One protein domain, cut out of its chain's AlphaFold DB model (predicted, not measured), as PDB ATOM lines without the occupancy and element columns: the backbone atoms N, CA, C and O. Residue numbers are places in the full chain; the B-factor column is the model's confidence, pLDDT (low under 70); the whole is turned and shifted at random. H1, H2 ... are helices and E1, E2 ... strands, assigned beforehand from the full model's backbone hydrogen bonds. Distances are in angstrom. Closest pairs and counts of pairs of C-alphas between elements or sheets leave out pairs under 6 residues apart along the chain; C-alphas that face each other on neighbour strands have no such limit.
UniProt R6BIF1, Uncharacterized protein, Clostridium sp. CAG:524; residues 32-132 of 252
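Overview. This is residues 32 to 132 of the 252 residues of an uncharacterized protein of Clostridium sp. CAG:524 (UniProt R6BIF1). A twisted sheet of five strands has the long helices H3 and H4 side by side over one face, its other face bare: two layers, helices on one face of a sheet. The short helices H1 and H2 sit beyond the E2 edge, and the last residues of H4 reach past the E3 edge. The printed part has 101 residues, with four named helices and five named strands in the order E1 E2 H1 H2 H3 E3 E4 E5 H4; the sheet, E2 E1 E5 E4 E3, is mixed, and the class is mixed. The whole is compact, with a radius of gyration of the C-alphas of 13.7 A and spans of 39 by 30 by 23 A.

Arrangement. Inner strands E1, residues 33 to 37, and E5, residues 103 to 107, are parallel, N 34 and O 104 being 2.8 A apart. E1 forms a hairpin with edge strand E2, residues 40 to 44; N 35 and O 42 are 2.8 A apart. Edge strand E3, residues 83 to 89, E4, residues 94 to 99, and E5 make a meander of two hairpins, each strand the antiparallel neighbour of the one before; N 87 and O 96 are 2.9 A apart, N 97 and O 105 2.8 A. H3, residues 66 to 80, is on the sheet at a height of 9.5 A. H4, residues 112 to 132, is on the same face; its closest C-alphas with E3 are those of Tyr 122 and Ile 83, 5.2 A. With residues 114 to 121 alone H4 touches H3, the same way at a shallow tilt of 7 degrees; the closest C-alphas are those of Met 78 and Lys 121, 7.3 A. H1, residues 53 to 57, and H2, residues 59 to 62, are not on the sheet. Every O i to N i+4 pair is within hydrogen-bond range in H1, H3 and H4; H2 is too short for one.

Along the chain. E1 begins at C-alpha 33 (28.167, 61.278, 100.756), and H4 ends at C-alpha 132 (12.147, 44.210, 85.910). H4 is 30.0 A long, H3 21.4 A and E3 17.7 A.

Size, cuts and confidence. The C-alphas farthest apart, Lys 63 and Ala 131, are 41.0 A apart. The printed part has no cut and no long link. Confidence is under 70 at residues 43 to 58, 90 to 92, 100 to 102 and 132.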
ATOM      1  N   GLN A  32      30.516  57.785 100.544       73.62
ATOM      2  CA  GLN A  32      29.226  57.610 101.203       73.62
ATOM      3  C   GLN A  32      28.336  58.835 100.980       73.62
ATOM      4  O   GLN A  32      27.135  58.714 100.753       73.62
ATOM      5  N   THR A  33      28.913  60.039 100.999       77.56
ATOM      6  CA  THR A  33      28.167  61.278 100.756       77.56
ATOM      7  C   THR A  33      28.916  62.211  99.821       77.56
ATOM      8  O   THR A  33      30.095  62.483 100.025       77.56
ATOM      9  N   ILE A  34      28.211  62.751  98.831       80.81
ATOM     10  CA  ILE A  34      28.664  63.866  98.001       80.81
ATOM     11  C   ILE A  34      27.854  65.092  98.397       80.81
ATOM     12  O   ILE A  34      26.627  65.075  98.341       80.81
ATOM     13  N   LYS A  35      28.530  66.174  98.773       84.12
ATOM     14  CA  LYS A  35      27.904  67.471  99.005       84.12
ATOM     15  C   LYS A  35      28.380  68.475  97.969       84.12
ATOM     16  O   LYS A  35      29.569  68.769  97.882       84.12
ATOM     17  N   ILE A  36      27.435  69.043  97.242       85.06
ATOM     18  CA  ILE A  36      27.632  70.097  96.260       85.06
ATOM     19  C   ILE A  36      27.139  71.414  96.862       85.06
ATOM     20  O   ILE A  36      26.025  71.482  97.376       85.06
ATOM     21  N   SER A  37      27.964  72.458  96.808       82.50
ATOM     22  CA  SER A  37      27.624  73.799  97.292       82.50
ATOM     23  C   SER A  37      28.343  74.886  96.501       82.50
ATOM     24  O   SER A  37      29.271  74.591  95.749       82.50
ATOM     25  N   ASP A  38      27.957  76.145  96.705       72.06
ATOM     26  CA  ASP A  38      28.562  77.295  96.013       72.06
ATOM     27  C   ASP A  38      30.053  77.461  96.341       72.06
ATOM     28  O   ASP A  38      30.833  77.938  95.525       72.06
ATOM     29  N   ILE A  39      30.463  77.012  97.532       71.31
ATOM     30  CA  ILE A  39      31.861  77.033  97.982       71.31
ATOM     31  C   ILE A  39      32.680  75.841  97.461       71.31
ATOM     32  O   ILE A  39      33.878  75.763  97.728       71.31
ATOM     33  N   GLY A  40      32.051  74.897  96.755       71.19
ATOM     34  CA  GLY A  40      32.704  73.724  96.184       71.19
ATOM     35  C   GLY A  40      32.021  72.398  96.514       71.19
ATOM     36  O   GLY A  40      30.954  72.337  97.134       71.19
ATOM     37  N   ILE A  41      32.671  71.319  96.075       76.19
ATOM     38  CA  ILE A  41      32.183  69.940  96.171       76.19
ATOM     39  C   ILE A  41      33.024  69.174  97.193       76.19
ATOM     40  O   ILE A  41      34.252  69.239  97.169       76.19
ATOM     41  N   LYS A  42      32.356  68.455  98.096       77.50
ATOM     42  CA  LYS A  42      32.965  67.654  99.163       77.50
ATOM     43  C   LYS A  42      32.499  66.208  99.062       77.50
ATOM     44  O   LYS A  42      31.316  65.965  98.840       77.50
ATOM     45  N   LEU A  43      33.415  65.265  99.265       68.19
ATOM     46  CA  LEU A  43      33.112  63.839  99.351       68.19
ATOM     47  C   LEU A  43      33.480  63.312 100.743       68.19
ATOM     48  O   LEU A  43      34.544  63.635 101.271       68.19
ATOM     49  N   HIS A  44      32.602  62.501 101.323       68.38
ATOM     50  CA  HIS A  44      32.763  61.860 102.631       68.38
ATOM     51  C   HIS A  44      32.625  60.336 102.482       68.38
ATOM     52  O   HIS A  44      31.790  59.902 101.692       68.38
ATOM     53  N   GLY A  45      33.404  59.535 103.224       60.34
ATOM     54  CA  GLY A  45      33.379  58.059 103.222       60.34
ATOM     55  C   GLY A  45      33.923  57.458 104.533       60.34
ATOM     56  O   GLY A  45      34.416  58.206 105.377       60.34
ATOM     57  N   GLU A  46      33.815  56.132 104.715       49.19
ATOM     58  CA  GLU A  46      34.137  55.430 105.982       49.19
ATOM     59  C   GLU A  46      35.617  55.508 106.393       49.19
ATOM     60  O   GLU A  46      35.934  55.543 107.582       49.19
ATOM     61  N   THR A  47      36.542  55.599 105.437       47.47
ATOM     62  CA  THR A  47      37.936  55.962 105.719       47.47
ATOM     63  C   THR A  47      38.054  57.481 105.818       47.47
ATOM     64  O   THR A  47      37.830  58.198 104.848       47.47
ATOM     65  N   ILE A  48      38.417  57.947 107.013       39.22
ATOM     66  CA  ILE A  48      38.402  59.326 107.545       39.22
ATOM     67  C   ILE A  48      39.288  60.351 106.788       39.22
ATOM     68  O   ILE A  48      39.419  61.495 107.213       39.22
ATOM     69  N   GLU A  49      39.823  60.033 105.611       39.91
ATOM     70  CA  GLU A  49      40.456  61.022 104.733       39.91
ATOM     71  C   GLU A  49      39.592  61.234 103.492       39.91
ATOM     72  O   GLU A  49      39.425  60.343 102.662       39.91
ATOM     73  N   GLY A  50      38.992  62.428 103.401       47.41
ATOM     74  CA  GLY A  50      38.119  62.822 102.300       47.41
ATOM     75  C   GLY A  50      38.736  62.472 100.950       47.41
ATOM     76  O   GLY A  50      39.878  62.833 100.664       47.41
ATOM     77  N   ILE A  51      37.976  61.755 100.124       54.41
ATOM     78  CA  ILE A  51      38.444  61.346  98.804       54.41
ATOM     79  C   ILE A  51      38.777  62.610  98.018       54.41
ATOM     80  O   ILE A  51      37.922  63.479  97.819       54.41
ATOM     81  N   ASN A  52      40.030  62.727  97.582       55.59
ATOM     82  CA  ASN A  52      40.450  63.874  96.798       55.59
ATOM     83  C   ASN A  52      39.729  63.843  95.443       55.59
ATOM     84  O   ASN A  52      39.902  62.916  94.650       55.59
ATOM     85  N   VAL A  53      38.929  64.874  95.177       56.28
ATOM     86  CA  VAL A  53      38.083  64.987  93.981       56.28
ATOM     87  C   VAL A  53      38.912  64.882  92.694       56.28
ATOM     88  O   VAL A  53      38.503  64.220  91.742       56.28
ATOM     89  N   SER A  54      40.136  65.424  92.699       53.78
ATOM     90  CA  SER A  54      41.084  65.318  91.580       53.78
ATOM     91  C   SER A  54      41.531  63.883  91.274       53.78
ATOM     92  O   SER A  54      41.905  63.583  90.141       53.78
ATOM     93  N   THR A  55      41.488  62.983  92.260       58.91
ATOM     94  CA  THR A  55      41.830  61.561  92.085       58.91
ATOM     95  C   THR A  55      40.681  60.784  91.440       58.91
ATOM     96  O   THR A  55      40.932  59.846  90.694       58.91
ATOM     97  N   LEU A  56      39.432  61.208  91.666       64.25
ATOM     98  CA  LEU A  56      38.234  60.607  91.066       64.25
ATOM     99  C   LEU A  56      37.976  61.090  89.633       64.25
ATOM    100  O   LEU A  56      37.625  60.291  88.771       64.25
ATOM    101  N   PHE A  57      38.148  62.389  89.371       67.62
ATOM    102  CA  PHE A  57      37.744  63.016  88.102       67.62
ATOM    103  C   PHE A  57      38.919  63.496  87.235       67.62
ATOM    104  O   PHE A  57      38.723  63.988  86.123       67.62
ATOM    105  N   GLY A  58      40.155  63.335  87.714       67.44
ATOM    106  CA  GLY A  58      41.374  63.714  87.004       67.44
ATOM    107  C   GLY A  58      41.713  65.208  87.086       67.44
ATOM    108  O   GLY A  58      40.969  66.030  87.608       67.44
ATOM    109  N   LYS A  59      42.879  65.584  86.542       71.06
ATOM    110  CA  LYS A  59      43.402  66.965  86.612       71.06
ATOM    111  C   LYS A  59      42.596  67.981  85.801       71.06
ATOM    112  O   LYS A  59      42.616  69.163  86.130       71.06
ATOM    113  N   GLU A  60      41.914  67.540  84.745       72.00
ATOM    114  CA  GLU A  60      41.078  68.428  83.930       72.00
ATOM    115  C   GLU A  60      39.842  68.902  84.693       72.00
ATOM    116  O   GLU A  60      39.431  70.044  84.513       72.00
ATOM    117  N   TYR A  61      39.328  68.092  85.625       76.94
ATOM    118  CA  TYR A  61      38.254  68.503  86.523       76.94
ATOM    119  C   TYR A  61      38.623  69.770  87.294       76.94
ATOM    120  O   TYR A  61      37.822  70.691  87.361       76.94
ATOM    121  N   GLU A  62      39.849  69.882  87.817       73.19
ATOM    122  CA  GLU A  62      40.252  71.040  88.626       73.19
ATOM    123  C   GLU A  62      40.173  72.372  87.869       73.19
ATOM    124  O   GLU A  62      39.860  73.396  88.478       73.19
ATOM    125  N   LYS A  63      40.377  72.341  86.547       79.44
ATOM    126  CA  LYS A  63      40.341  73.514  85.662       79.44
ATOM    127  C   LYS A  63      38.925  73.921  85.238       79.44
ATOM    128  O   LYS A  63      38.764  74.979  84.636       79.44
ATOM    129  N   MET A  64      37.918  73.092  85.512       80.75
ATOM    130  CA  MET A  64      36.533  73.347  85.118       80.75
ATOM    131  C   MET A  64      35.878  74.439  85.968       80.75
ATOM    132  O   MET A  64      36.225  74.645  87.138       80.75
ATOM    133  N   SER A  65      34.873  75.091  85.379       85.06
ATOM    134  CA  SER A  65      33.956  75.967  86.105       85.06
ATOM    135  C   SER A  65      33.219  75.184  87.199       85.06
ATOM    136  O   SER A  65      33.069  73.961  87.114       85.06
ATOM    137  N   ILE A  66      32.735  75.869  88.239       81.12
ATOM    138  CA  ILE A  66      31.931  75.199  89.269       81.12
ATOM    139  C   ILE A  66      30.668  74.567  88.665       81.12
ATOM    140  O   ILE A  66      30.302  73.470  89.062       81.12
ATOM    141  N   GLU A  67      30.053  75.195  87.662       83.75
ATOM    142  CA  GLU A  67      28.864  74.676  86.976       83.75
ATOM    143  C   GLU A  67      29.138  73.339  86.273       83.75
ATOM    144  O   GLU A  67      28.378  72.382  86.431       83.75
ATOM    145  N   ASP A  68      30.259  73.228  85.561       80.62
ATOM    146  CA  ASP A  68      30.641  71.985  84.882       80.62
ATOM    147  C   ASP A  68      31.029  70.895  85.886       80.62
ATOM    148  O   ASP A  68      30.628  69.737  85.738       80.62
ATOM    149  N   LYS A  69      31.734  71.267  86.964       82.31
ATOM    150  CA  LYS A  69      32.067  70.348  88.064       82.31
ATOM    151  C   LYS A  69      30.807  69.733  88.676       82.31
ATOM    152  O   LYS A  69      30.770  68.527  88.918       82.31
ATOM    153  N   ARG A  70      29.759  70.537  88.888       86.94
ATOM    154  CA  ARG A  70      28.463  70.071  89.411       86.94
ATOM    155  C   ARG A  70      27.828  69.031  88.492       86.94
ATOM    156  O   ARG A  70      27.464  67.958  88.968       86.94
ATOM    157  N   LYS A  71      27.766  69.302  87.184       84.50
ATOM    158  CA  LYS A  71      27.205  68.374  86.184       84.50
ATOM    159  C   LYS A  71      27.945  67.039  86.155       84.50
ATOM    160  O   LYS A  71      27.302  65.993  86.192       84.50
ATOM    161  N   VAL A  72      29.279  67.070  86.141       81.88
ATOM    162  CA  VAL A  72      30.115  65.856  86.150       81.88
ATOM    163  C   VAL A  72      29.854  65.018  87.401       81.88
ATOM    164  O   VAL A  72      29.677  63.806  87.305       81.88
ATOM    165  N   VAL A  73      29.789  65.654  88.570       83.56
ATOM    166  CA  VAL A  73      29.602  64.955  89.847       83.56
ATOM    167  C   VAL A  73      28.186  64.397  90.002       83.56
ATOM    168  O   VAL A  73      28.029  63.279  90.492       83.56
ATOM    169  N   ILE A  74      27.162  65.128  89.554       87.31
ATOM    170  CA  ILE A  74      25.782  64.625  89.511       87.31
ATOM    171  C   ILE A  74      25.683  63.440  88.543       87.31
ATOM    172  O   ILE A  74      25.139  62.405  88.919       87.31
ATOM    173  N   GLY A  75      26.253  63.554  87.339       83.12
ATOM    174  CA  GLY A  75      26.312  62.463  86.360       83.12
ATOM    175  C   GLY A  75      26.968  61.212  86.936       83.12
ATOM    176  O   GLY A  75      26.370  60.142  86.932       83.12
ATOM    177  N   TYR A  76      28.134  61.375  87.561       81.19
ATOM    178  CA  TYR A  76      28.822  60.295  88.261       81.19
ATOM    179  C   TYR A  76      27.957  59.654  89.350       81.19
ATOM    180  O   TYR A  76      27.850  58.435  89.408       81.19
ATOM    181  N   PHE A  77      27.277  60.442  90.189       83.62
ATOM    182  CA  PHE A  77      26.375  59.868  91.188       83.62
ATOM    183  C   PHE A  77      25.277  59.011  90.539       83.62
ATOM    184  O   PHE A  77      25.015  57.902  91.003       83.62
ATOM    185  N   MET A  78      24.660  59.491  89.460       85.81
ATOM    186  CA  MET A  78      23.571  58.788  88.772       85.81
ATOM    187  C   MET A  78      24.026  57.538  88.011       85.81
ATOM    188  O   MET A  78      23.267  56.573  87.935       85.81
ATOM    189  N   ASP A  79      25.237  57.538  87.457       81.31
ATOM    190  CA  ASP A  79      25.786  56.395  86.718       81.31
ATOM    191  C   ASP A  79      26.065  55.201  87.639       81.31
ATOM    192  O   ASP A  79      25.947  54.048  87.228       81.31
ATOM    193  N   PHE A  80      26.415  55.474  88.899       76.88
ATOM    194  CA  PHE A  80      26.787  54.453  89.878       76.88
ATOM    195  C   PHE A  80      25.681  54.099  90.876       76.88
ATOM    196  O   PHE A  80      25.872  53.180  91.676       76.88
ATOM    197  N   ASN A  81      24.544  54.805  90.870       76.62
ATOM    198  CA  ASN A  81      23.476  54.584  91.844       76.62
ATOM    199  C   ASN A  81      22.100  54.501  91.196       76.62
ATOM    200  O   ASN A  81      21.711  55.340  90.386       76.62
ATOM    201  N   HIS A  82      21.326  53.528  91.671       79.62
ATOM    202  CA  HIS A  82      19.876  53.550  91.550       79.62
ATOM    203  C   HIS A  82      19.320  54.524  92.582       79.62
ATOM    204  O   HIS A  82      19.503  54.308  93.786       79.62
ATOM    205  N   ILE A  83      18.670  55.591  92.124       82.69
ATOM    206  CA  ILE A  83      18.077  56.587  93.014       82.69
ATOM    207  C   ILE A  83      16.794  56.014  93.599       82.69
ATOM    208  O   ILE A  83      15.833  55.722  92.889       82.69
ATOM    209  N   THR A  84      16.773  55.899  94.920       74.88
ATOM    210  CA  THR A  84      15.635  55.392  95.687       74.88
ATOM    211  C   THR A  84      15.023  56.463  96.575       74.88
ATOM    212  O   THR A  84      13.902  56.304  97.042       74.88
ATOM    213  N   PHE A  85      15.701  57.588  96.787       76.31
ATOM    214  CA  PHE A  85      15.177  58.682  97.593       76.31
ATOM    215  C   PHE A  85      15.455  60.021  96.936       76.31
ATOM    216  O   PHE A  85      16.569  60.266  96.478       76.31
ATOM    217  N   ILE A  86      14.461  60.903  96.945       76.94
ATOM    218  CA  ILE A  86      14.666  62.319  96.660       76.94
ATOM    219  C   ILE A  86      13.774  63.173  97.571       76.94
ATOM    220  O   ILE A  86      12.600  62.873  97.797       76.94
ATOM    221  N   SER A  87      14.367  64.211  98.154       74.44
ATOM    222  CA  SER A  87      13.721  65.156  99.067       74.44
ATOM    223  C   SER A  87      14.262  66.555  98.826       74.44
ATOM    224  O   SER A  87      15.442  66.728  98.521       74.44
ATOM    225  N   LYS A  88      13.399  67.557  98.969       74.81
ATOM    226  CA  LYS A  88      13.737  68.965  98.804       74.81
ATOM    227  C   LYS A  88      13.482  69.711 100.110       74.81
ATOM    228  O   LYS A  88      12.504  69.452 100.794       74.81
ATOM    229  N   ASP A  89      14.393  70.609 100.456       71.12
ATOM    230  CA  ASP A  89      14.201  71.604 101.510       71.12
ATOM    231  C   ASP A  89      13.553  72.837 100.867       71.12
ATOM    232  O   ASP A  89      14.202  73.536 100.070       71.12
ATOM    233  N   SER A  90      12.274  73.066 101.178       56.59
ATOM    234  CA  SER A  90      11.450  74.147 100.624       56.59
ATOM    235  C   SER A  90      12.073  75.532 100.829       56.59
ATOM    236  O   SER A  90      12.006  76.379  99.935       56.59
ATOM    237  N   ASP A  91      12.783  75.738 101.941       61.53
ATOM    238  CA  ASP A  91      13.360  77.033 102.311       61.53
ATOM    239  C   ASP A  91      14.733  77.304 101.675       61.53
ATOM    240  O   ASP A  91      15.163  78.455 101.576       61.53
ATOM    241  N   LYS A  92      15.470  76.261 101.268       62.03
ATOM    242  CA  LYS A  92      16.916  76.376 100.969       62.03
ATOM    243  C   LYS A  92      17.330  75.923  99.577       62.03
ATOM    244  O   LYS A  92      18.528  75.840  99.313       62.03
ATOM    245  N   ARG A  93      16.369  75.600  98.695       75.62
ATOM    246  CA  ARG A  93      16.633  75.004  97.362       75.62
ATOM    247  C   ARG A  93      17.653  73.864  97.438       75.62
ATOM    248  O   ARG A  93      18.485  73.688  96.548       75.62
ATOM    249  N   ARG A  94      17.631  73.126  98.548       81.94
ATOM    250  CA  ARG A  94      18.541  72.017  98.793       81.94
ATOM    251  C   ARG A  94      17.832  70.737  98.413       81.94
ATOM    252  O   ARG A  94      16.698  70.533  98.829       81.94
ATOM    253  N   ILE A  95      18.510  69.881  97.665       82.69
ATOM    254  CA  ILE A  95      17.994  68.568  97.287       82.69
ATOM    255  C   ILE A  95      18.857  67.496  97.944       82.69
ATOM    256  O   ILE A  95      20.085  67.563  97.898       82.69
ATOM    257  N   TYR A  96      18.209  66.517  98.558       80.56
ATOM    258  CA  TYR A  96      18.806  65.301  99.088       80.56
ATOM    259  C   TYR A  96      18.403  64.141  98.189       80.56
ATOM    260  O   TYR A  96      17.224  63.979  97.886       80.56
ATOM    261  N   VAL A  97      19.372  63.333  97.777       83.00
ATOM    262  CA  VAL A  97      19.169  62.213  96.861       83.00
ATOM    263  C   VAL A  97      19.848  60.979  97.434       83.00
ATOM    264  O   VAL A  97      21.063  60.967  97.616       83.00
ATOM    265  N   GLY A  98      19.070  59.947  97.737       77.81
ATOM    266  CA  GLY A  98      19.574  58.676  98.246       77.81
ATOM    267  C   GLY A  98      19.684  57.637  97.136       77.81
ATOM    268  O   GLY A  98      18.754  57.464  96.346       77.81
ATOM    269  N   GLY A  99      20.820  56.949  97.087       71.38
ATOM    270  CA  GLY A  99      21.040  55.760  96.273       71.38
ATOM    271  C   GLY A  99      20.855  54.487  97.099       71.38
ATOM    272  O   GLY A  99      21.154  54.485  98.293       71.38
ATOM    273  N   GLY A 100      20.420  53.391  96.472       60.88
ATOM    274  CA  GLY A 100      20.124  52.104  97.130       60.88
ATOM    275  C   GLY A 100      21.274  51.400  97.883       60.88
ATOM    276  O   GLY A 100      21.079  50.283  98.339       60.88
ATOM    277  N   THR A 101      22.455  52.019  98.020       61.34
ATOM    278  CA  THR A 101      23.658  51.484  98.698       61.34
ATOM    279  C   THR A 101      24.215  52.443  99.770       61.34
ATOM    280  O   THR A 101      25.417  52.696  99.841       61.34
ATOM    281  N   ASP A 102      23.336  53.033 100.589       66.44
ATOM    282  CA  ASP A 102      23.697  53.996 101.650       66.44
ATOM    283  C   ASP A 102      24.461  55.228 101.134       66.44
ATOM    284  O   ASP A 102      25.301  55.819 101.820       66.44
ATOM    285  N   ARG A 103      24.185  55.612  99.881       76.44
ATOM    286  CA  ARG A 103      24.813  56.756  99.218       76.44
ATOM    287  C   ARG A 103      23.902  57.960  99.277       76.44
ATOM    288  O   ARG A 103      22.723  57.860  98.957       76.44
ATOM    289  N   LEU A 104      24.465  59.110  99.623       81.50
ATOM    290  CA  LEU A 104      23.733  60.366  99.706       81.50
ATOM    291  C   LEU A 104      24.387  61.430  98.825       81.50
ATOM    292  O   LEU A 104      25.577  61.706  98.940       81.50
ATOM    293  N   LEU A 105      23.602  62.067  97.972       86.19
ATOM    294  CA  LEU A 105      23.967  63.291  97.278       86.19
ATOM    295  C   LEU A 105      23.163  64.446  97.880       86.19
ATOM    296  O   LEU A 105      21.942  64.378  97.992       86.19
ATOM    297  N   ILE A 106      23.859  65.504  98.280       87.06
ATOM    298  CA  ILE A 106      23.275  66.742  98.798       87.06
ATOM    299  C   ILE A 106      23.654  67.861  97.839       87.06
ATOM    300  O   ILE A 106      24.840  68.130  97.649       87.06
ATOM    301  N   VAL A 107      22.664  68.530  97.264       88.94
ATOM    302  CA  VAL A 107      22.862  69.641  96.332       88.94
ATOM    303  C   VAL A 107      22.309  70.910  96.962       88.94
ATOM    304  O   VAL A 107      21.096  71.093  97.014       88.94
ATOM    305  N   ASP A 108      23.190  71.774  97.469       87.81
ATOM    306  CA  ASP A 108      22.831  73.121  97.921       87.81
ATOM    307  C   ASP A 108      22.559  74.014  96.701       87.81
ATOM    308  O   ASP A 108      23.283  73.939  95.695       87.81
ATOM    309  N   ASN A 109      21.537  74.872  96.812       86.94
ATOM    310  CA  ASN A 109      21.142  75.833  95.780       86.94
ATOM    311  C   ASN A 109      21.004  75.188  94.391       86.94
ATOM    312  O   ASN A 109      21.534  75.701  93.406       86.94
ATOM    313  N   ALA A 110      20.330  74.037  94.323       86.50
ATOM    314  CA  ALA A 110      20.155  73.292  93.085       86.50
ATOM    315  C   ALA A 110      19.503  74.166  92.004       86.50
ATOM    316  O   ALA A 110      18.526  74.883  92.259       86.50
ATOM    317  N   THR A 111      20.046  74.108  90.789       88.94
ATOM    318  CA  THR A 111      19.417  74.752  89.634       88.94
ATOM    319  C   THR A 111      18.189  73.955  89.196       88.94
ATOM    320  O   THR A 111      18.045  72.773  89.506       88.94
ATOM    321  N   PHE A 112      17.304  74.588  88.423       85.19
ATOM    322  CA  PHE A 112      16.142  73.897  87.857       85.19
ATOM    323  C   PHE A 112      16.543  72.721  86.947       85.19
ATOM    324  O   PHE A 112      15.858  71.702  86.915       85.19
ATOM    325  N   GLU A 113      17.659  72.843  86.222       88.81
ATOM    326  CA  GLU A 113      18.173  71.773  85.359       88.81
ATOM    327  C   GLU A 113      18.684  70.578  86.169       88.81
ATOM    328  O   GLU A 113      18.373  69.436  85.838       88.81
ATOM    329  N   GLU A 114      19.427  70.833  87.250       90.00
ATOM    330  CA  GLU A 114      19.927  69.789  88.155       90.00
ATOM    331  C   GLU A 114      18.780  69.072  88.861       90.00
ATOM    332  O   GLU A 114      18.765  67.845  88.940       90.00
ATOM    333  N   GLU A 115      17.801  69.843  89.334       85.50
ATOM    334  CA  GLU A 115      16.576  69.323  89.924       85.50
ATOM    335  C   GLU A 115      15.885  68.376  88.940       85.50
ATOM    336  O   GLU A 115      15.706  67.193  89.238       85.50
ATOM    337  N   LYS A 116      15.567  68.865  87.737       85.75
ATOM    338  CA  LYS A 116      14.901  68.074  86.699       85.75
ATOM    339  C   LYS A 116      15.661  66.783  86.382       85.75
ATOM    340  O   LYS A 116      15.044  65.726  86.321       85.75
ATOM    341  N   LEU A 117      16.980  66.856  86.223       88.94
ATOM    342  CA  LEU A 117      17.822  65.704  85.905       88.94
ATOM    343  C   LEU A 117      17.733  64.603  86.977       88.94
ATOM    344  O   LEU A 117      17.547  63.430  86.650       88.94
ATOM    345  N   LEU A 118      17.822  64.984  88.253       87.75
ATOM    346  CA  LEU A 118      17.725  64.060  89.387       87.75
ATOM    347  C   LEU A 118      16.325  63.444  89.497       87.75
ATOM    348  O   LEU A 118      16.190  62.244  89.739       87.75
ATOM    349  N   TYR A 119      15.286  64.249  89.268       83.56
ATOM    350  CA  TYR A 119      13.904  63.775  89.219       83.56
ATOM    351  C   TYR A 119      13.662  62.787  88.079       83.56
ATOM    352  O   TYR A 119      13.048  61.743  88.300       83.56
ATOM    353  N   ASP A 120      14.140  63.088  86.873       85.00
ATOM    354  CA  ASP A 120      13.975  62.222  85.704       85.00
ATOM    355  C   ASP A 120      14.690  60.881  85.923       85.00
ATOM    356  O   ASP A 120      14.118  59.820  85.660       85.00
ATOM    357  N   LYS A 121      15.900  60.897  86.498       87.88
ATOM    358  CA  LYS A 121      16.615  59.674  86.888       87.88
ATOM    359  C   LYS A 121      15.851  58.869  87.941       87.88
ATOM    360  O   LYS A 121      15.670  57.671  87.741       87.88
ATOM    361  N   TYR A 122      15.348  59.503  89.002       82.81
ATOM    362  CA  TYR A 122      14.521  58.836  90.019       82.81
ATOM    363  C   TYR A 122      13.285  58.164  89.410       82.81
ATOM    364  O   TYR A 122      13.015  56.996  89.692       82.81
ATOM    365  N   LYS A 123      12.554  58.864  88.530       80.38
ATOM    366  CA  LYS A 123      11.392  58.301  87.821       80.38
ATOM    367  C   LYS A 123      11.780  57.097  86.967       80.38
ATOM    368  O   LYS A 123      11.101  56.076  87.019       80.38
ATOM    369  N   ASN A 124      12.873  57.202  86.213       83.75
ATOM    370  CA  ASN A 124      13.341  56.126  85.345       83.75
ATOM    371  C   ASN A 124      13.804  54.904  86.142       83.75
ATOM    372  O   ASN A 124      13.414  53.791  85.812       83.75
ATOM    373  N   ASP A 125      14.576  55.089  87.215       80.81
ATOM    374  CA  ASP A 125      15.013  53.982  88.077       80.81
ATOM    375  C   ASP A 125      13.824  53.258  88.713       80.81
ATOM    376  O   ASP A 125      13.823  52.034  88.827       80.81
ATOM    377  N   ARG A 126      12.783  54.009  89.070       76.81
ATOM    378  CA  ARG A 126      11.510  53.498  89.582       76.81
ATOM    379  C   ARG A 126      10.714  52.707  88.540       76.81
ATOM    380  O   ARG A 126      10.218  51.627  88.852       76.81
ATOM    381  N   LEU A 127      10.596  53.207  87.310       76.75
ATOM    382  CA  LEU A 127       9.915  52.491  86.221       76.75
ATOM    383  C   LEU A 127      10.682  51.238  85.791       76.75
ATOM    384  O   LEU A 127      10.071  50.196  85.570       76.75
ATOM    385  N   ASN A 128      12.011  51.318  85.719       78.19
ATOM    386  CA  ASN A 128      12.867  50.179  85.393       78.19
ATOM    387  C   ASN A 128      12.751  49.081  86.445       78.19
ATOM    388  O   ASN A 128      12.651  47.910  86.091       78.19
ATOM    389  N   PHE A 129      12.716  49.461  87.723       75.06
ATOM    390  CA  PHE A 129      12.485  48.520  88.808       75.06
ATOM    391  C   PHE A 129      11.148  47.793  88.632       75.06
ATOM    392  O   PHE A 129      11.137  46.566  88.598       75.06
ATOM    393  N   LEU A 130      10.056  48.533  88.409       73.56
ATOM    394  CA  LEU A 130       8.737  47.948  88.157       73.56
ATOM    395  C   LEU A 130       8.741  47.013  86.937       73.56
ATOM    396  O   LEU A 130       8.221  45.911  87.017       73.56
ATOM    397  N   ALA A 131       9.362  47.418  85.827       71.88
ATOM    398  CA  ALA A 131       9.429  46.615  84.605       71.88
ATOM    399  C   ALA A 131      10.290  45.347  84.740       71.88
ATOM    400  O   ALA A 131      10.074  44.381  84.010       71.88
ATOM    401  N   SER A 132      11.279  45.359  85.636       68.38
ATOM    402  CA  SER A 132      12.147  44.210  85.910       68.38
ATOM    403  C   SER A 132      11.547  43.209  86.898       68.38
ATOM    404  O   SER A 132      12.081  42.109  87.053       68.38
TER     405      SER A 132